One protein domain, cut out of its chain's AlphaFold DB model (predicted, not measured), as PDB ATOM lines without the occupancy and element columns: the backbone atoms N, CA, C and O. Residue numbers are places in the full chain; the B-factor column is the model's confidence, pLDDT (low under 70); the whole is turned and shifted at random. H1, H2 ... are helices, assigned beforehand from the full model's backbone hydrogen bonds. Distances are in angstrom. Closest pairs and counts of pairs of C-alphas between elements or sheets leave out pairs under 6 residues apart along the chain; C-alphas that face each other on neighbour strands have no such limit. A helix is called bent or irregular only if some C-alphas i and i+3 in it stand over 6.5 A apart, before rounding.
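AT A GLANCE: This is residues 96 to 149, 521 to 526, 570 to 625 and 690 to 723 of the 1183 residues of the protein "EF-hand domain-containing protein" of Chlamydomonas reinhardtii (UniProt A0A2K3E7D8). One very long helix, H1, makes the long axis, and two bent helices, H2 and H3, pair with each other beside part of it; H3a crosses H1 and is the part of the pair that packs on it. The last residues of H1, 133 to 149, stick out free of the rest. The printed part has 150 residues with three named helices, in the order H1, H2, H3, and no named strand; its class is all helix. It is only just extended, close to loose, with a radius of gyration of the C-alphas of 22.4 A and spans of 84 by 35 by 28 A.

HOW THE PARTS SIT: H1, residues 97 to 149, touches H3a, residues 692 to 710, with residues 115 to 123 alone, and H3a touches it with residues 699 to 707 alone. Their closest C-alphas, those of Ile 119 and Thr 703, are 6.3 A apart, and they run opposite ways at a steep tilt of 48 degrees. H3a touches H2b, residues 600 to 625, on which the closest C-alphas, Pro 600 and Val 707, are 6.1 A apart; they run opposite ways at a shallow tilt of 33 degrees, only just short of steep. H2a, residues 588 to 597, touches H3b, residues 713 to 721, opposite ways at a steep tilt of 41 degrees, with the C-alphas of Val 597 and Val 715 closest at 5.5 A. One of these three pairs is at a shallow tilt, and the packing is only just mostly crossed, with helices set at larger angles. H1 is apart from H2a, H2b and H3b. Every O i to N i+4 pair is within hydrogen-bond range in H2a, H3a and H3b, against 47 of 49 in H1 and 20 of 22 in H2b.

IN THESE COORDINATES: H1 is 75.8 A long, from C-alpha 97 at (155.488, 153.498, 153.715) to C-alpha 149 at (131.390, 158.231, 225.451). H2, residues 588 to 625, was assigned as one helix by its hydrogen bonds but is bent: C-alphas 597 and 600 are 7.1 A apart, and its arms H2a, 14.2 A, and H2b, 37.3 A, stand at 40 degrees. H3, residues 692 to 721, likewise assigned as one helix, is bent with C-alphas 710 and 713 7.2 A apart; H3a is 26.8 A and H3b 12.3 A long, at 57 degrees, and H3b ends at C-alpha 721 (128.387, 150.827, 151.806).

THE WHOLE: The two C-alphas farthest apart, Ala 149 and Gly 585, are 84.6 A apart. Three cuts leave out residues 150 to 520, 527 to 569 and 626 to 689, with C-alpha gaps of 31.4, 24.1 and 12.9 A. Residues 570 to 587 hold no named element. The mean pLDDT of the printed part is 78.3; 36 residues are under 70, among them 124 to 136, 521 to 526 and 570 to 576.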
ATOM      1  N   PRO A  96     155.755 157.546 151.222       87.19
ATOM      2  CA  PRO A  96     156.689 156.511 151.655       87.19
ATOM      3  C   PRO A  96     156.114 155.732 152.845       87.19
ATOM      4  O   PRO A  96     155.625 156.327 153.806       87.19
ATOM      5  N   GLN A  97     156.198 154.400 152.794       82.50
ATOM      6  CA  GLN A  97     155.488 153.498 153.715       82.50
ATOM      7  C   GLN A  97     155.702 153.840 155.197       82.50
ATOM      8  O   GLN A  97     154.743 153.851 155.959       82.50
ATOM      9  N   GLY A  98     156.925 154.204 155.604       84.44
ATOM     10  CA  GLY A  98     157.221 154.601 156.988       84.44
ATOM     11  C   GLY A  98     156.453 155.840 157.473       84.44
ATOM     12  O   GLY A  98     156.086 155.903 158.644       84.44
ATOM     13  N   LEU A  99     156.146 156.790 156.581       84.06
ATOM     14  CA  LEU A  99     155.304 157.947 156.897       84.06
ATOM     15  C   LEU A  99     153.835 157.525 157.056       84.06
ATOM     16  O   LEU A  99     153.176 157.975 157.990       84.06
ATOM     17  N   ASN A 100     153.340 156.620 156.202       81.62
ATOM     18  CA  ASN A 100     151.986 156.073 156.333       81.62
ATOM     19  C   ASN A 100     151.823 155.300 157.658       81.62
ATOM     20  O   ASN A 100     150.928 155.582 158.454       81.62
ATOM     21  N   THR A 101     152.768 154.405 157.961       81.75
ATOM     22  CA  THR A 101     152.827 153.668 159.231       81.75
ATOM     23  C   THR A 101     152.874 154.605 160.440       81.75
ATOM     24  O   THR A 101     152.188 154.349 161.427       81.75
ATOM     25  N   LEU A 102     153.626 155.713 160.378       84.94
ATOM     26  CA  LEU A 102     153.646 156.713 161.449       84.94
ATOM     27  C   LEU A 102     152.264 157.355 161.654       84.94
ATOM     28  O   LEU A 102     151.815 157.454 162.796       84.94
ATOM     29  N   TYR A 103     151.572 157.748 160.580       81.75
ATOM     30  CA  TYR A 103     150.222 158.308 160.682       81.75
ATOM     31  C   TYR A 103     149.213 157.308 161.264       81.75
ATOM     32  O   TYR A 103     148.442 157.702 162.138       81.75
ATOM     33  N   TYR A 104     149.252 156.025 160.876       78.19
ATOM     34  CA  TYR A 104     148.404 155.002 161.507       78.19
ATOM     35  C   TYR A 104     148.745 154.783 162.978       78.19
ATOM     36  O   TYR A 104     147.845 154.719 163.811       78.19
ATOM     37  N   CYS A 105     150.028 154.715 163.342       82.69
ATOM     38  CA  CYS A 105     150.424 154.625 164.746       82.69
ATOM     39  C   CYS A 105     149.894 155.817 165.560       82.69
ATOM     40  O   CYS A 105     149.398 155.620 166.666       82.69
ATOM     41  N   LEU A 106     149.939 157.036 165.014       83.44
ATOM     42  CA  LEU A 106     149.410 158.231 165.675       83.44
ATOM     43  C   LEU A 106     147.875 158.226 165.777       83.44
ATOM     44  O   LEU A 106     147.358 158.543 166.850       83.44
ATOM     45  N   SER A 107     147.139 157.835 164.728       78.25
ATOM     46  CA  SER A 107     145.671 157.759 164.789       78.25
ATOM     47  C   SER A 107     145.195 156.653 165.736       78.25
ATOM     48  O   SER A 107     144.333 156.902 166.577       78.25
ATOM     49  N   TYR A 108     145.822 155.472 165.713       79.88
ATOM     50  CA  TYR A 108     145.526 154.408 166.674       79.88
ATOM     51  C   TYR A 108     145.876 154.804 168.113       79.88
ATOM     52  O   TYR A 108     145.091 154.515 169.014       79.88
ATOM     53  N   LEU A 109     146.992 155.502 168.360       83.44
ATOM     54  CA  LEU A 109     147.327 156.005 169.699       83.44
ATOM     55  C   LEU A 109     146.332 157.068 170.188       83.44
ATOM     56  O   LEU A 109     145.959 157.038 171.362       83.44
ATOM     57  N   LEU A 110     145.857 157.959 169.310       82.38
ATOM     58  CA  LEU A 110     144.805 158.927 169.630       82.38
ATOM     59  C   LEU A 110     143.490 158.217 169.986       82.38
ATOM     60  O   LEU A 110     142.919 158.479 171.044       82.38
ATOM     61  N   THR A 111     143.051 157.268 169.158       79.94
ATOM     62  CA  THR A 111     141.825 156.483 169.366       79.94
ATOM     63  C   THR A 111     141.890 155.623 170.634       79.94
ATOM     64  O   THR A 111     140.951 155.624 171.432       79.94
ATOM     65  N   ILE A 112     143.017 154.950 170.895       82.38
ATOM     66  CA  ILE A 112     143.260 154.243 172.163       82.38
ATOM     67  C   ILE A 112     143.239 155.235 173.333       82.38
ATOM     68  O   ILE A 112     142.634 154.936 174.360       82.38
ATOM     69  N   GLY A 113     143.838 156.419 173.185       82.00
ATOM     70  CA  GLY A 113     143.826 157.478 174.194       82.00
ATOM     71  C   GLY A 113     142.413 157.942 174.554       82.00
ATOM     72  O   GLY A 113     142.063 157.956 175.734       82.00
ATOM     73  N   LEU A 114     141.582 158.246 173.553       79.81
ATOM     74  CA  LEU A 114     140.180 158.648 173.720       79.81
ATOM     75  C   LEU A 114     139.340 157.538 174.364       79.81
ATOM     76  O   LEU A 114     138.610 157.799 175.320       79.81
ATOM     77  N   LEU A 115     139.484 156.289 173.912       82.00
ATOM     78  CA  LEU A 115     138.794 155.141 174.506       82.00
ATOM     79  C   LEU A 115     139.226 154.916 175.961       82.00
ATOM     80  O   LEU A 115     138.375 154.836 176.846       82.00
ATOM     81  N   VAL A 116     140.533 154.865 176.241       83.44
ATOM     82  CA  VAL A 116     141.072 154.700 177.603       83.44
ATOM     83  C   VAL A 116     140.634 155.850 178.509       83.44
ATOM     84  O   VAL A 116     140.319 155.605 179.672       83.44
ATOM     85  N   TRP A 117     140.552 157.080 177.999       81.88
ATOM     86  CA  TRP A 117     140.044 158.238 178.731       81.88
ATOM     87  C   TRP A 117     138.539 158.132 179.034       81.88
ATOM     88  O   TRP A 117     138.166 158.275 180.198       81.88
ATOM     89  N   THR A 118     137.689 157.774 178.062       79.62
ATOM     90  CA  THR A 118     136.235 157.565 178.256       79.62
ATOM     91  C   THR A 118     135.941 156.393 179.202       79.62
ATOM     92  O   THR A 118     135.070 156.463 180.074       79.62
ATOM     93  N   ILE A 119     136.707 155.307 179.091       83.31
ATOM     94  CA  ILE A 119     136.628 154.161 180.002       83.31
ATOM     95  C   ILE A 119     137.107 154.562 181.406       83.31
ATOM     96  O   ILE A 119     136.493 154.188 182.407       83.31
ATOM     97  N   ARG A 120     138.190 155.346 181.513       80.00
ATOM     98  CA  ARG A 120     138.723 155.826 182.793       80.00
ATOM     99  C   ARG A 120     137.764 156.793 183.477       80.00
ATOM    100  O   ARG A 120     137.562 156.630 184.675       80.00
ATOM    101  N   SER A 121     137.174 157.764 182.783       71.00
ATOM    102  CA  SER A 121     136.206 158.691 183.384       71.00
ATOM    103  C   SER A 121     135.013 157.916 183.958       71.00
ATOM    104  O   SER A 121     134.736 158.025 185.155       71.00
ATOM    105  N   THR A 122     134.441 156.998 183.172       76.31
ATOM    106  CA  THR A 122     133.369 156.081 183.600       76.31
ATOM    107  C   THR A 122     133.756 155.246 184.833       76.31
ATOM    108  O   THR A 122     133.013 155.205 185.809       76.31
ATOM    109  N   LEU A 123     134.941 154.618 184.851       75.50
ATOM    110  CA  LEU A 123     135.385 153.764 185.970       75.50
ATOM    111  C   LEU A 123     135.877 154.538 187.206       75.50
ATOM    112  O   LEU A 123     135.796 154.034 188.326       75.50
ATOM    113  N   THR A 124     136.448 155.734 187.043       65.81
ATOM    114  CA  THR A 124     136.919 156.543 188.186       65.81
ATOM    115  C   THR A 124     135.764 157.115 188.991       65.81
ATOM    116  O   THR A 124     135.901 157.241 190.208       65.81
ATOM    117  N   ARG A 125     134.617 157.359 188.347       61.91
ATOM    118  CA  ARG A 125     133.376 157.779 188.995       61.91
ATOM    119  C   ARG A 125     132.930 156.802 190.089       61.91
ATOM    120  O   ARG A 125     132.887 157.189 191.257       61.91
ATOM    121  N   SER A 126     132.753 155.519 189.753       58.19
ATOM    122  CA  SER A 126     132.340 154.486 190.721       58.19
ATOM    123  C   SER A 126     133.322 154.341 191.899       58.19
ATOM    124  O   SER A 126     132.944 153.975 193.011       58.19
ATOM    125  N   LEU A 127     134.611 154.640 191.680       58.28
ATOM    126  CA  LEU A 127     135.642 154.640 192.726       58.28
ATOM    127  C   LEU A 127     135.627 155.913 193.589       58.28
ATOM    128  O   LEU A 127     135.941 155.838 194.777       58.28
ATOM    129  N   GLY A 128     135.290 157.071 193.018       55.97
ATOM    130  CA  GLY A 128     135.136 158.333 193.745       55.97
ATOM    131  C   GLY A 128     133.949 158.287 194.704       55.97
ATOM    132  O   GLY A 128     134.098 158.583 195.888       55.97
ATOM    133  N   GLU A 129     132.811 157.807 194.212       58.00
ATOM    134  CA  GLU A 129     131.553 157.683 194.955       58.00
ATOM    135  C   GLU A 129     131.669 156.659 196.094       58.00
ATOM    136  O   GLU A 129     131.332 156.957 197.240       58.00
ATOM    137  N   ALA A 130     132.279 155.493 195.839       56.03
ATOM    138  CA  ALA A 130     132.587 154.524 196.891       56.03
ATOM    139  C   ALA A 130     133.471 155.130 198.004       56.03
ATOM    140  O   ALA A 130     133.237 154.893 199.191       56.03
ATOM    141  N   ARG A 131     134.469 155.952 197.644       60.69
ATOM    142  CA  ARG A 131     135.332 156.656 198.610       60.69
ATOM    143  C   ARG A 131     134.585 157.754 199.377       60.69
ATOM    144  O   ARG A 131     134.876 157.936 200.561       60.69
ATOM    145  N   ALA A 132     133.646 158.462 198.747       58.06
ATOM    146  CA  ALA A 132     132.795 159.461 199.398       58.06
ATOM    147  C   ALA A 132     131.880 158.806 200.445       58.06
ATOM    148  O   ALA A 132     131.998 159.113 201.636       58.06
ATOM    149  N   ALA A 133     131.113 157.788 200.044       57.19
ATOM    150  CA  ALA A 133     130.246 157.021 200.934       57.19
ATOM    151  C   ALA A 133     131.014 156.424 202.130       57.19
ATOM    152  O   ALA A 133     130.545 156.466 203.269       57.19
ATOM    153  N   LEU A 134     132.242 155.933 201.914       63.69
ATOM    154  CA  LEU A 134     133.109 155.431 202.987       63.69
ATOM    155  C   LEU A 134     133.648 156.535 203.913       63.69
ATOM    156  O   LEU A 134     133.762 156.296 205.118       63.69
ATOM    157  N   LYS A 135     133.940 157.745 203.411       69.06
ATOM    158  CA  LYS A 135     134.243 158.908 204.269       69.06
ATOM    159  C   LYS A 135     133.031 159.267 205.134       69.06
ATOM    160  O   LYS A 135     133.187 159.397 206.349       69.06
ATOM    161  N   VAL A 136     131.832 159.350 204.550       66.25
ATOM    162  CA  VAL A 136     130.576 159.620 205.275       66.25
ATOM    163  C   VAL A 136     130.301 158.533 206.321       66.25
ATOM    164  O   VAL A 136     129.971 158.848 207.467       66.25
ATOM    165  N   GLN A 137     130.512 157.255 205.986       71.81
ATOM    166  CA  GLN A 137     130.335 156.136 206.915       71.81
ATOM    167  C   GLN A 137     131.348 156.178 208.071       71.81
ATOM    168  O   GLN A 137     130.950 156.000 209.223       71.81
ATOM    169  N   ARG A 138     132.633 156.467 207.806       76.31
ATOM    170  CA  ARG A 138     133.658 156.648 208.854       76.31
ATOM    171  C   ARG A 138     133.318 157.824 209.776       76.31
ATOM    172  O   ARG A 138     133.290 157.631 210.988       76.31
ATOM    173  N   ARG A 139     132.968 158.992 209.221       70.19
ATOM    174  CA  ARG A 139     132.588 160.200 209.986       70.19
ATOM    175  C   ARG A 139     131.297 159.991 210.793       70.19
ATOM    176  O   ARG A 139     131.170 160.487 211.903       70.19
ATOM    177  N   THR A 140     130.361 159.185 210.281       66.44
ATOM    178  CA  THR A 140     129.150 158.774 211.018       66.44
ATOM    179  C   THR A 140     129.465 157.774 212.140       66.44
ATOM    180  O   THR A 140     128.835 157.830 213.193       66.44
ATOM    181  N   ARG A 141     130.438 156.867 211.950       73.44
ATOM    182  CA  ARG A 141     130.896 155.935 212.998       73.44
ATOM    183  C   ARG A 141     131.649 156.656 214.120       73.44
ATOM    184  O   ARG A 141     131.376 156.357 215.278       73.44
ATOM    185  N   SER A 142     132.531 157.611 213.810       75.56
ATOM    186  CA  SER A 142     133.239 158.391 214.841       75.56
ATOM    187  C   SER A 142     132.268 159.225 215.678       75.56
ATOM    188  O   SER A 142     132.299 159.136 216.897       75.56
ATOM    189  N   LEU A 143     131.320 159.923 215.041       69.31
ATOM    190  CA  LEU A 143     130.283 160.691 215.744       69.31
ATOM    191  C   LEU A 143     129.309 159.823 216.559       69.31
ATOM    192  O   LEU A 143     128.680 160.336 217.477       69.31
ATOM    193  N   ARG A 144     129.162 158.528 216.238       68.81
ATOM    194  CA  ARG A 144     128.408 157.586 217.081       68.81
ATOM    195  C   ARG A 144     129.208 157.151 218.312       68.81
ATOM    196  O   ARG A 144     128.598 157.020 219.357       68.81
ATOM    197  N   ARG A 145     130.523 156.926 218.180       74.06
ATOM    198  CA  ARG A 145     131.410 156.579 219.308       74.06
ATOM    199  C   ARG A 145     131.595 157.745 220.276       74.06
ATOM    200  O   ARG A 145     131.574 157.539 221.476       74.06
ATOM    201  N   GLN A 146     131.737 158.959 219.750       72.88
ATOM    202  CA  GLN A 146     131.798 160.159 220.580       72.88
ATOM    203  C   GLN A 146     130.492 160.309 221.373       72.88
ATOM    204  O   GLN A 146     130.518 160.282 222.589       72.88
ATOM    205  N   ALA A 147     129.343 160.240 220.696       62.62
ATOM    206  CA  ALA A 147     128.026 160.279 221.335       62.62
ATOM    207  C   ALA A 147     127.647 159.057 222.207       62.62
ATOM    208  O   ALA A 147     126.514 159.020 222.689       62.62
ATOM    209  N   SER A 148     128.515 158.045 222.353       70.06
ATOM    210  CA  SER A 148     128.372 157.017 223.396       70.06
ATOM    211  C   SER A 148     129.263 157.327 224.595       70.06
ATOM    212  O   SER A 148     128.743 157.319 225.699       70.06
ATOM    213  N   ALA A 149     130.520 157.736 224.378       70.62
ATOM    214  CA  ALA A 149     131.390 158.231 225.451       70.62
ATOM    215  C   ALA A 149     130.769 159.447 226.172       70.62
ATOM    216  O   ALA A 149     130.599 159.411 227.386       70.62
ATOM    217  N   SER A 521     126.099 165.673 196.821       51.38
ATOM    218  CA  SER A 521     125.335 165.943 195.593       51.38
ATOM    219  C   SER A 521     125.987 166.978 194.665       51.38
ATOM    220  O   SER A 521     125.956 166.798 193.451       51.38
ATOM    221  N   GLN A 522     126.642 168.014 195.204       49.22
ATOM    222  CA  GLN A 522     127.384 168.988 194.389       49.22
ATOM    223  C   GLN A 522     128.656 168.374 193.777       49.22
ATOM    224  O   GLN A 522     129.042 168.722 192.663       49.22
ATOM    225  N   ARG A 523     129.276 167.399 194.458       47.75
ATOM    226  CA  ARG A 523     130.412 166.615 193.937       47.75
ATOM    227  C   ARG A 523     130.038 165.515 192.934       47.75
ATOM    228  O   ARG A 523     130.951 164.901 192.384       47.75
ATOM    229  N   GLU A 524     128.753 165.253 192.697       46.97
ATOM    230  CA  GLU A 524     128.276 164.232 191.747       46.97
ATOM    231  C   GLU A 524     127.998 164.759 190.325       46.97
ATOM    232  O   GLU A 524     127.666 163.960 189.445       46.97
ATOM    233  N   GLU A 525     128.154 166.063 190.057       54.03
ATOM    234  CA  GLU A 525     128.016 166.590 188.691       54.03
ATOM    235  C   GLU A 525     129.017 165.932 187.725       54.03
ATOM    236  O   GLU A 525     130.235 165.946 187.923       54.03
ATOM    237  N   LYS A 526     128.483 165.374 186.636       56.28
ATOM    238  CA  LYS A 526     129.260 164.738 185.568       56.28
ATOM    239  C   LYS A 526     130.216 165.726 184.894       56.28
ATOM    240  O   LYS A 526     129.843 166.887 184.745       56.28
ATOM    241  N   ALA A 570     136.833 157.064 163.696       52.53
ATOM    242  CA  ALA A 570     137.812 156.487 164.616       52.53
ATOM    243  C   ALA A 570     139.176 156.139 163.970       52.53
ATOM    244  O   ALA A 570     140.065 155.656 164.680       52.53
ATOM    245  N   VAL A 571     139.322 156.275 162.638       51.09
ATOM    246  CA  VAL A 571     140.387 155.582 161.871       51.09
ATOM    247  C   VAL A 571     140.916 156.332 160.636       51.09
ATOM    248  O   VAL A 571     142.125 156.329 160.407       51.09
ATOM    249  N   SER A 572     140.061 156.938 159.801       50.81
ATOM    250  CA  SER A 572     140.394 157.232 158.389       50.81
ATOM    251  C   SER A 572     141.056 158.594 158.130       50.81
ATOM    252  O   SER A 572     141.217 159.003 156.981       50.81
ATOM    253  N   THR A 573     141.450 159.313 159.182       48.28
ATOM    254  CA  THR A 573     141.545 160.782 159.165       48.28
ATOM    255  C   THR A 573     142.599 161.383 158.222       48.28
ATOM    256  O   THR A 573     142.431 162.530 157.825       48.28
ATOM    257  N   PHE A 574     143.673 160.668 157.841       49.00
ATOM    258  CA  PHE A 574     144.782 161.290 157.086       49.00
ATOM    259  C   PHE A 574     145.376 160.525 155.891       49.00
ATOM    260  O   PHE A 574     145.878 161.199 154.986       49.00
ATOM    261  N   VAL A 575     145.339 159.183 155.824       60.06
ATOM    262  CA  VAL A 575     146.062 158.436 154.766       60.06
ATOM    263  C   VAL A 575     145.311 157.212 154.232       60.06
ATOM    264  O   VAL A 575     144.651 156.486 154.976       60.06
ATOM    265  N   SER A 576     145.461 156.983 152.923       68.25
ATOM    266  CA  SER A 576     144.906 155.856 152.166       68.25
ATOM    267  C   SER A 576     145.425 154.499 152.657       68.25
ATOM    268  O   SER A 576     146.630 154.233 152.595       68.25
ATOM    269  N   LEU A 577     144.504 153.630 153.097       75.69
ATOM    270  CA  LEU A 577     144.803 152.235 153.450       75.69
ATOM    271  C   LEU A 577     145.259 151.446 152.220       75.69
ATOM    272  O   LEU A 577     146.161 150.620 152.316       75.69
ATOM    273  N   ASP A 578     144.709 151.767 151.053       79.69
ATOM    274  CA  ASP A 578     145.007 151.175 149.752       79.69
ATOM    275  C   ASP A 578     146.510 151.272 149.382       79.69
ATOM    276  O   ASP A 578     147.023 150.398 148.687       79.69
ATOM    277  N   CYS A 579     147.241 152.266 149.916       82.94
ATOM    278  CA  CYS A 579     148.706 152.405 149.801       82.94
ATOM    279  C   CYS A 579     149.532 151.470 150.716       82.94
ATOM    280  O   CYS A 579     150.759 151.425 150.608       82.94
ATOM    281  N   SER A 580     148.888 150.757 151.640       81.88
ATOM    282  CA  SER A 580     149.505 149.776 152.548       81.88
ATOM    283  C   SER A 580     148.905 148.371 152.423       81.88
ATOM    284  O   SER A 580     149.428 147.440 153.034       81.88
ATOM    285  N   LEU A 581     147.836 148.203 151.641       85.00
ATOM    286  CA  LEU A 581     147.204 146.912 151.372       85.00
ATOM    287  C   LEU A 581     147.905 146.182 150.209       85.00
ATOM    288  O   LEU A 581     148.158 146.798 149.173       85.00
ATOM    289  N   PRO A 582     148.216 144.880 150.342       83.81
ATOM    290  CA  PRO A 582     148.889 144.111 149.300       83.81
ATOM    291  C   PRO A 582     147.935 143.686 148.174       83.81
ATOM    292  O   PRO A 582     146.772 143.344 148.406       83.81
ATOM    293  N   ASP A 583     148.455 143.630 146.948       82.00
ATOM    294  CA  ASP A 583     147.744 143.202 145.736       82.00
ATOM    295  C   ASP A 583     147.620 141.663 145.637       82.00
ATOM    296  O   ASP A 583     148.066 141.022 144.690       82.00
ATOM    297  N   ASN A 584     146.990 141.051 146.645       83.38
ATOM    298  CA  ASN A 584     146.833 139.596 146.807       83.38
ATOM    299  C   ASN A 584     145.681 138.989 145.967       83.38
ATOM    300  O   ASN A 584     145.082 137.993 146.368       83.38
ATOM    301  N   GLY A 585     145.281 139.620 144.859       81.00
ATOM    302  CA  GLY A 585     144.125 139.211 144.041       81.00
ATOM    303  C   GLY A 585     142.738 139.468 144.661       81.00
ATOM    304  O   GLY A 585     141.745 139.489 143.940       81.00
ATOM    305  N   LEU A 586     142.647 139.726 145.971       86.00
ATOM    306  CA  LEU A 586     141.443 140.267 146.610       86.00
ATOM    307  C   LEU A 586     141.450 141.800 146.517       86.00
ATOM    308  O   LEU A 586     142.425 142.429 146.936       86.00
ATOM    309  N   SER A 587     140.360 142.401 146.025       88.00
ATOM    310  CA  SER A 587     140.223 143.862 145.911       88.00
ATOM    311  C   SER A 587     140.544 144.586 147.227       88.00
ATOM    312  O   SER A 587     140.136 144.162 148.315       88.00
ATOM    313  N   LYS A 588     141.261 145.710 147.113       86.75
ATOM    314  CA  LYS A 588     141.647 146.573 148.238       86.75
ATOM    315  C   LYS A 588     140.435 147.141 148.980       86.75
ATOM    316  O   LYS A 588     140.499 147.255 150.202       86.75
ATOM    317  N   ALA A 589     139.316 147.384 148.290       86.31
ATOM    318  CA  ALA A 589     138.060 147.773 148.930       86.31
ATOM    319  C   ALA A 589     137.551 146.667 149.871       86.31
ATOM    320  O   ALA A 589     137.332 146.926 151.050       86.31
ATOM    321  N   ILE A 590     137.496 145.408 149.411       90.50
ATOM    322  CA  ILE A 590     137.099 144.263 150.253       90.50
ATOM    323  C   ILE A 590     138.040 144.116 151.461       90.50
ATOM    324  O   ILE A 590     137.579 143.918 152.587       90.50
ATOM    325  N   GLN A 591     139.357 144.242 151.257       90.06
ATOM    326  CA  GLN A 591     140.331 144.195 152.355       90.06
ATOM    327  C   GLN A 591     140.080 145.309 153.394       90.06
ATOM    328  O   GLN A 591     140.060 145.032 154.594       90.06
ATOM    329  N   ARG A 592     139.832 146.548 152.943       86.44
ATOM    330  CA  ARG A 592     139.509 147.715 153.782       86.44
ATOM    331  C   ARG A 592     138.224 147.500 154.590       86.44
ATOM    332  O   ARG A 592     138.251 147.652 155.812       86.44
ATOM    333  N   THR A 593     137.151 147.063 153.933       88.94
ATOM    334  CA  THR A 593     135.855 146.738 154.549       88.94
ATOM    335  C   THR A 593     135.993 145.684 155.645       88.94
ATOM    336  O   THR A 593     135.542 145.893 156.773       88.94
ATOM    337  N   LEU A 594     136.689 144.575 155.369       91.19
ATOM    338  CA  LEU A 594     136.907 143.516 156.357       91.19
ATOM    339  C   LEU A 594     137.716 144.003 157.570       91.19
ATOM    340  O   LEU A 594     137.371 143.660 158.702       91.19
ATOM    341  N   ILE A 595     138.752 144.824 157.361       88.19
ATOM    342  CA  ILE A 595     139.549 145.409 158.452       88.19
ATOM    343  C   ILE A 595     138.681 146.315 159.329       88.19
ATOM    344  O   ILE A 595     138.651 146.124 160.546       88.19
ATOM    345  N   ASN A 596     137.944 147.253 158.729       85.88
ATOM    346  CA  ASN A 596     137.126 148.228 159.452       85.88
ATOM    347  C   ASN A 596     135.994 147.558 160.255       85.88
ATOM    348  O   ASN A 596     135.791 147.903 161.422       85.88
ATOM    349  N   VAL A 597     135.321 146.545 159.696       91.06
ATOM    350  CA  VAL A 597     134.272 145.779 160.400       91.06
ATOM    351  C   VAL A 597     134.845 144.904 161.527       91.06
ATOM    352  O   VAL A 597     134.238 144.796 162.593       91.06
ATOM    353  N   CYS A 598     136.036 144.316 161.355       91.19
ATOM    354  CA  CYS A 598     136.680 143.512 162.405       91.19
ATOM    355  C   CYS A 598     137.303 144.358 163.532       91.19
ATOM    356  O   CYS A 598     137.489 143.862 164.651       91.19
ATOM    357  N   LEU A 599     137.621 145.627 163.264       88.19
ATOM    358  CA  LEU A 599     138.362 146.516 164.159       88.19
ATOM    359  C   LEU A 599     137.808 146.626 165.597       88.19
ATOM    360  O   LEU A 599     138.599 146.434 166.526       88.19
ATOM    361  N   PRO A 600     136.501 146.858 165.861       90.50
ATOM    362  CA  PRO A 600     135.984 146.876 167.235       90.50
ATOM    363  C   PRO A 600     136.204 145.546 167.975       90.50
ATOM    364  O   PRO A 600     136.493 145.547 169.173       90.50
ATOM    365  N   GLY A 601     136.140 144.410 167.271       92.19
ATOM    366  CA  GLY A 601     136.463 143.097 167.831       92.19
ATOM    367  C   GLY A 601     137.928 143.005 168.263       92.19
ATOM    368  O   GLY A 601     138.217 142.588 169.385       92.19
ATOM    369  N   ILE A 602     138.846 143.484 167.417       90.62
ATOM    370  CA  ILE A 602     140.284 143.567 167.720       90.62
ATOM    371  C   ILE A 602     140.527 144.456 168.953       90.62
ATOM    372  O   ILE A 602     141.240 144.046 169.868       90.62
ATOM    373  N   PHE A 603     139.880 145.622 169.049       90.06
ATOM    374  CA  PHE A 603     139.980 146.506 170.221       90.06
ATOM    375  C   PHE A 603     139.491 145.841 171.520       90.06
ATOM    376  O   PHE A 603     140.154 145.946 172.556       90.06
ATOM    377  N   VAL A 604     138.365 145.115 171.489       91.94
ATOM    378  CA  VAL A 604     137.876 144.360 172.659       91.94
ATOM    379  C   VAL A 604     138.867 143.261 173.051       91.94
ATOM    380  O   VAL A 604     139.210 143.160 174.232       91.94
ATOM    381  N   LEU A 605     139.373 142.486 172.086       92.31
ATOM    382  CA  LEU A 605     140.354 141.421 172.320       92.31
ATOM    383  C   LEU A 605     141.667 141.958 172.910       92.31
ATOM    384  O   LEU A 605     142.150 141.406 173.897       92.31
ATOM    385  N   LEU A 606     142.204 143.068 172.395       90.00
ATOM    386  CA  LEU A 606     143.411 143.717 172.929       90.00
ATOM    387  C   LEU A 606     143.195 144.321 174.330       90.00
ATOM    388  O   LEU A 606     144.135 144.393 175.125       90.00
ATOM    389  N   SER A 607     141.960 144.692 174.690       89.94
ATOM    390  CA  SER A 607     141.648 145.173 176.043       89.94
ATOM    391  C   SER A 607     141.717 144.074 177.119       89.94
ATOM    392  O   SER A 607     141.992 144.376 178.284       89.94
ATOM    393  N   VAL A 608     141.539 142.797 176.753       90.81
ATOM    394  CA  VAL A 608     141.607 141.652 177.685       90.81
ATOM    395  C   VAL A 608     142.974 141.535 178.380       90.81
ATOM    396  O   VAL A 608     142.998 141.607 179.614       90.81
ATOM    397  N   PRO A 609     144.122 141.393 177.677       91.62
ATOM    398  CA  PRO A 609     145.427 141.295 178.330       91.62
ATOM    399  C   PRO A 609     145.783 142.564 179.113       91.62
ATOM    400  O   PRO A 609     146.359 142.456 180.195       91.62
ATOM    401  N   MET A 610     145.371 143.751 178.650       88.50
ATOM    402  CA  MET A 610     145.539 145.003 179.400       88.50
ATOM    403  C   MET A 610     144.866 144.924 180.783       88.50
ATOM    404  O   MET A 610     145.505 145.202 181.801       88.50
ATOM    405  N   TRP A 611     143.602 144.493 180.857       89.94
ATOM    406  CA  TRP A 611     142.905 144.348 182.140       89.94
ATOM    407  C   TRP A 611     143.433 143.202 183.001       89.94
ATOM    408  O   TRP A 611     143.436 143.330 184.227       89.94
ATOM    409  N   MET A 612     143.924 142.119 182.392       88.31
ATOM    410  CA  MET A 612     144.604 141.039 183.114       88.31
ATOM    411  C   MET A 612     145.900 141.532 183.771       88.31
ATOM    412  O   MET A 612     146.116 141.285 184.957       88.31
ATOM    413  N   LEU A 613     146.736 142.284 183.048       89.00
ATOM    414  CA  LEU A 613     147.975 142.857 183.581       89.00
ATOM    415  C   LEU A 613     147.699 143.879 184.695       89.00
ATOM    416  O   LEU A 613     148.342 143.829 185.744       89.00
ATOM    417  N   LEU A 614     146.694 144.747 184.522       85.31
ATOM    418  CA  LEU A 614     146.265 145.696 185.556       85.31
ATOM    419  C   LEU A 614     145.697 144.995 186.802       85.31
ATOM    420  O   LEU A 614     145.968 145.435 187.922       85.31
ATOM    421  N   PHE A 615     144.973 143.882 186.641       85.94
ATOM    422  CA  PHE A 615     144.540 143.049 187.764       85.94
ATOM    423  C   PHE A 615     145.732 142.408 188.491       85.94
ATOM    424  O   PHE A 615     145.820 142.503 189.714       85.94
ATOM    425  N   LEU A 616     146.676 141.805 187.761       86.81
ATOM    426  CA  LEU A 616     147.872 141.183 188.342       86.81
ATOM    427  C   LEU A 616     148.755 142.204 189.077       86.81
ATOM    428  O   LEU A 616     149.292 141.896 190.141       86.81
ATOM    429  N   PHE A 617     148.875 143.428 188.555       83.88
ATOM    430  CA  PHE A 617     149.566 144.524 189.233       83.88
ATOM    431  C   PHE A 617     148.845 144.939 190.524       83.88
ATOM    432  O   PHE A 617     149.475 145.019 191.580       83.88
ATOM    433  N   ALA A 618     147.520 145.124 190.481       76.69
ATOM    434  CA  ALA A 618     146.721 145.455 191.662       76.69
ATOM    435  C   ALA A 618     146.784 144.355 192.742       76.69
ATOM    436  O   ALA A 618     146.972 144.662 193.919       76.69
ATOM    437  N   ALA A 619     146.704 143.081 192.349       78.00
ATOM    438  CA  ALA A 619     146.794 141.936 193.253       78.00
ATOM    439  C   ALA A 619     148.187 141.796 193.900       78.00
ATOM    440  O   ALA A 619     148.285 141.512 195.094       78.00
ATOM    441  N   ARG A 620     149.269 142.047 193.144       79.31
ATOM    442  CA  ARG A 620     150.640 142.109 193.685       79.31
ATOM    443  C   ARG A 620     150.821 143.288 194.645       79.31
ATOM    444  O   ARG A 620     151.420 143.112 195.701       79.31
ATOM    445  N   SER A 621     150.283 144.461 194.306       69.12
ATOM    446  CA  SER A 621     150.361 145.660 195.150       69.12
ATOM    447  C   SER A 621     149.630 145.469 196.487       69.12
ATOM    448  O   SER A 621     150.219 145.686 197.542       69.12
ATOM    449  N   GLY A 622     148.402 144.932 196.458       60.47
ATOM    450  CA  GLY A 622     147.634 144.609 197.667       60.47
ATOM    451  C   GLY A 622     148.346 143.617 198.597       60.47
ATOM    452  O   GLY A 622     148.343 143.794 199.814       60.47
ATOM    453  N   ARG A 623     149.031 142.615 198.027       59.50
ATOM    454  CA  ARG A 623     149.833 141.648 198.796       59.50
ATOM    455  C   ARG A 623     151.033 142.304 199.493       59.50
ATOM    456  O   ARG A 623     151.303 141.970 200.641       59.50
ATOM    457  N   LYS A 624     151.701 143.268 198.844       57.62
ATOM    458  CA  LYS A 624     152.787 144.055 199.462       57.62
ATOM    459  C   LYS A 624     152.295 144.936 200.611       57.62
ATOM    460  O   LYS A 624     153.009 145.073 201.592       57.62
ATOM    461  N   THR A 625     151.095 145.515 200.514       53.78
ATOM    462  CA  THR A 625     150.527 146.290 201.630       53.78
ATOM    463  C   THR A 625     150.095 145.408 202.800       53.78
ATOM    464  O   THR A 625     150.327 145.795 203.939       53.78
ATOM    465  N   VAL A 690     141.219 141.435 196.143       66.31
ATOM    466  CA  VAL A 690     140.289 141.895 195.098       66.31
ATOM    467  C   VAL A 690     139.746 140.694 194.314       66.31
ATOM    468  O   VAL A 690     140.483 140.050 193.566       66.31
ATOM    469  N   ARG A 691     138.444 140.395 194.443       78.56
ATOM    470  CA  ARG A 691     137.821 139.262 193.734       78.56
ATOM    471  C   ARG A 691     137.887 139.474 192.213       78.56
ATOM    472  O   ARG A 691     137.294 140.411 191.677       78.56
ATOM    473  N   PHE A 692     138.560 138.560 191.510       82.94
ATOM    474  CA  PHE A 692     138.832 138.650 190.068       82.94
ATOM    475  C   PHE A 692     137.570 138.821 189.202       82.94
ATOM    476  O   PHE A 692     137.469 139.774 188.428       82.94
ATOM    477  N   ARG A 693     136.578 137.930 189.359       83.69
ATOM    478  CA  ARG A 693     135.379 137.876 188.496       83.69
ATOM    479  C   ARG A 693     134.601 139.210 188.447       83.69
ATOM    480  O   ARG A 693     134.400 139.704 187.338       83.69
ATOM    481  N   PRO A 694     134.196 139.845 189.570       82.69
ATOM    482  CA  PRO A 694     133.494 141.132 189.517       82.69
ATOM    483  C   PRO A 694     134.385 142.299 189.066       82.69
ATOM    484  O   PRO A 694     133.881 143.192 188.382       82.69
ATOM    485  N   TYR A 695     135.687 142.298 189.387       81.81
ATOM    486  CA  TYR A 695     136.632 143.317 188.908       81.81
ATOM    487  C   TYR A 695     136.705 143.330 187.376       81.81
ATOM    488  O   TYR A 695     136.556 144.392 186.762       81.81
ATOM    489  N   PHE A 696     136.906 142.148 186.784       87.00
ATOM    490  CA  PHE A 696     137.113 141.954 185.352       87.00
ATOM    491  C   PHE A 696     135.812 142.138 184.561       87.00
ATOM    492  O   PHE A 696     135.778 142.937 183.632       87.00
ATOM    493  N   ALA A 697     134.709 141.506 184.983       86.56
ATOM    494  CA  ALA A 697     133.420 141.618 184.295       86.56
ATOM    495  C   ALA A 697     132.879 143.061 184.252       86.56
ATOM    496  O   ALA A 697     132.291 143.465 183.255       86.56
ATOM    497  N   THR A 698     133.113 143.861 185.301       85.00
ATOM    498  CA  THR A 698     132.739 145.290 185.313       85.00
ATOM    499  C   THR A 698     133.528 146.080 184.266       85.00
ATOM    500  O   THR A 698     132.948 146.881 183.543       85.00
ATOM    501  N   ARG A 699     134.839 145.827 184.153       87.75
ATOM    502  CA  ARG A 699     135.720 146.506 183.190       87.75
ATOM    503  C   ARG A 699     135.413 146.108 181.756       87.75
ATOM    504  O   ARG A 699     135.205 146.994 180.941       87.75
ATOM    505  N   MET A 700     135.297 144.809 181.481       90.19
ATOM    506  CA  MET A 700     134.964 144.313 180.143       90.19
ATOM    507  C   MET A 700     133.575 144.761 179.673       90.19
ATOM    508  O   MET A 700     133.402 145.009 178.488       90.19
ATOM    509  N   ALA A 701     132.595 144.919 180.573       89.44
ATOM    510  CA  ALA A 701     131.301 145.498 180.209       89.44
ATOM    511  C   ALA A 701     131.436 146.969 179.777       89.44
ATOM    512  O   ALA A 701     130.923 147.343 178.726       89.44
ATOM    513  N   VAL A 702     132.164 147.788 180.548       88.31
ATOM    514  CA  VAL A 702     132.390 149.206 180.218       88.31
ATOM    515  C   VAL A 702     133.227 149.365 178.943       88.31
ATOM    516  O   VAL A 702     132.907 150.225 178.127       88.31
ATOM    517  N   THR A 703     134.254 148.533 178.713       90.56
ATOM    518  CA  THR A 703     135.037 148.603 177.465       90.56
ATOM    519  C   THR A 703     134.252 148.129 176.255       90.56
ATOM    520  O   THR A 703     134.312 148.791 175.227       90.56
ATOM    521  N   LEU A 704     133.472 147.049 176.372       92.12
ATOM    522  CA  LEU A 704     132.606 146.577 175.292       92.12
ATOM    523  C   LEU A 704     131.590 147.652 174.883       92.12
ATOM    524  O   LEU A 704     131.437 147.917 173.696       92.12
ATOM    525  N   ILE A 705     130.951 148.316 175.852       90.50
ATOM    526  CA  ILE A 705     130.016 149.418 175.586       90.50
ATOM    527  C   ILE A 705     130.738 150.602 174.932       90.50
ATOM    528  O   ILE A 705     130.298 151.068 173.884       90.50
ATOM    529  N   ALA A 706     131.855 151.066 175.502       87.94
ATOM    530  CA  ALA A 706     132.590 152.211 174.966       87.94
ATOM    531  C   ALA A 706     133.093 151.961 173.533       87.94
ATOM    532  O   ALA A 706     132.957 152.833 172.682       87.94
ATOM    533  N   VAL A 707     133.623 150.764 173.248       90.44
ATOM    534  CA  VAL A 707     134.092 150.379 171.908       90.44
ATOM    535  C   VAL A 707     132.920 150.255 170.931       90.44
ATOM    536  O   VAL A 707     132.995 150.831 169.851       90.44
ATOM    537  N   ILE A 708     131.818 149.584 171.298       90.88
ATOM    538  CA  ILE A 708     130.642 149.476 170.416       90.88
ATOM    539  C   ILE A 708     130.110 150.863 170.051       90.88
ATOM    540  O   ILE A 708     129.951 151.141 168.871       90.88
ATOM    541  N   PHE A 709     129.886 151.753 171.022       85.94
ATOM    542  CA  PHE A 709     129.297 153.070 170.747       85.94
ATOM    543  C   PHE A 709     130.246 154.013 169.998       85.94
ATOM    544  O   PHE A 709     129.789 154.816 169.191       85.94
ATOM    545  N   TYR A 710     131.559 153.897 170.215       85.31
ATOM    546  CA  TYR A 710     132.556 154.701 169.507       85.31
ATOM    547  C   TYR A 710     132.750 154.260 168.045       85.31
ATOM    548  O   TYR A 710     132.872 155.107 167.166       85.31
ATOM    549  N   PHE A 711     132.732 152.950 167.763       87.56
ATOM    550  CA  PHE A 711     132.878 152.426 166.398       87.56
ATOM    551  C   PHE A 711     131.552 152.247 165.641       87.56
ATOM    552  O   PHE A 711     131.586 152.193 164.414       87.56
ATOM    553  N   TYR A 712     130.395 152.211 166.322       88.81
ATOM    554  CA  TYR A 712     129.060 152.124 165.705       88.81
ATOM    555  C   TYR A 712     128.882 153.001 164.456       88.81
ATOM    556  O   TYR A 712     128.487 152.453 163.425       88.81
ATOM    557  N   PRO A 713     129.190 154.314 164.474       83.31
ATOM    558  CA  PRO A 713     128.946 155.171 163.319       83.31
ATOM    559  C   PRO A 713     129.808 154.842 162.094       83.31
ATOM    560  O   PRO A 713     129.304 154.994 160.984       83.31
ATOM    561  N   SER A 714     131.056 154.389 162.274       82.69
ATOM    562  CA  SER A 714     131.965 154.024 161.172       82.69
ATOM    563  C   SER A 714     131.744 152.593 160.674       82.69
ATOM    564  O   SER A 714     131.853 152.326 159.485       82.69
ATOM    565  N   VAL A 715     131.404 151.663 161.571       89.69
ATOM    566  CA  VAL A 715     131.127 150.264 161.207       89.69
ATOM    567  C   VAL A 715     129.750 150.132 160.553       89.69
ATOM    568  O   VAL A 715     129.597 149.343 159.630       89.69
ATOM    569  N   THR A 716     128.768 150.947 160.957       90.25
ATOM    570  CA  THR A 716     127.469 151.042 160.264       90.25
ATOM    571  C   THR A 716     127.633 151.586 158.843       90.25
ATOM    572  O   THR A 716     127.009 151.050 157.934       90.25
ATOM    573  N   ASP A 717     128.496 152.591 158.643       84.81
ATOM    574  CA  ASP A 717     128.886 153.110 157.319       84.81
ATOM    575  C   ASP A 717     129.424 151.991 156.421       84.81
ATOM    576  O   ASP A 717     128.872 151.715 155.365       84.81
ATOM    577  N   GLU A 718     130.473 151.307 156.880       87.25
ATOM    578  CA  GLU A 718     131.196 150.289 156.110       87.25
ATOM    579  C   GLU A 718     130.347 149.030 155.834       87.25
ATOM    580  O   GLU A 718     130.520 148.362 154.821       87.25
ATOM    581  N   ILE A 719     129.397 148.702 156.717       93.00
ATOM    582  CA  ILE A 719     128.426 147.618 156.496       93.00
ATOM    583  C   ILE A 719     127.382 148.011 155.443       93.00
ATOM    584  O   ILE A 719     126.984 147.173 154.633       93.00
ATOM    585  N   LEU A 720     126.915 149.262 155.468       90.75
ATOM    586  CA  LEU A 720     125.892 149.760 154.549       90.75
ATOM    587  C   LEU A 720     126.469 150.114 153.174       90.75
ATOM    588  O   LEU A 720     125.778 149.931 152.175       90.75
ATOM    589  N   SER A 721     127.737 150.523 153.085       87.88
ATOM    590  CA  SER A 721     128.387 150.827 151.806       87.88
ATOM    591  C   SER A 721     128.577 149.596 150.918       87.88
ATOM    592  O   SER A 721     128.562 149.727 149.700       87.88
ATOM    593  N   VAL A 722     128.630 148.380 151.477       92.25
ATOM    594  CA  VAL A 722     128.554 147.110 150.713       92.25
ATOM    595  C   VAL A 722     127.194 146.925 150.008       92.25
ATOM    596  O   VAL A 722     127.054 146.079 149.130       92.25
ATOM    597  N   LEU A 723     126.174 147.711 150.366       91.12
ATOM    598  CA  LEU A 723     124.862 147.720 149.711       91.12
ATOM    599  C   LEU A 723     124.655 148.953 148.805       91.12
ATOM    600  O   LEU A 723     123.637 149.024 148.120       91.12
TER     601      LEU A 723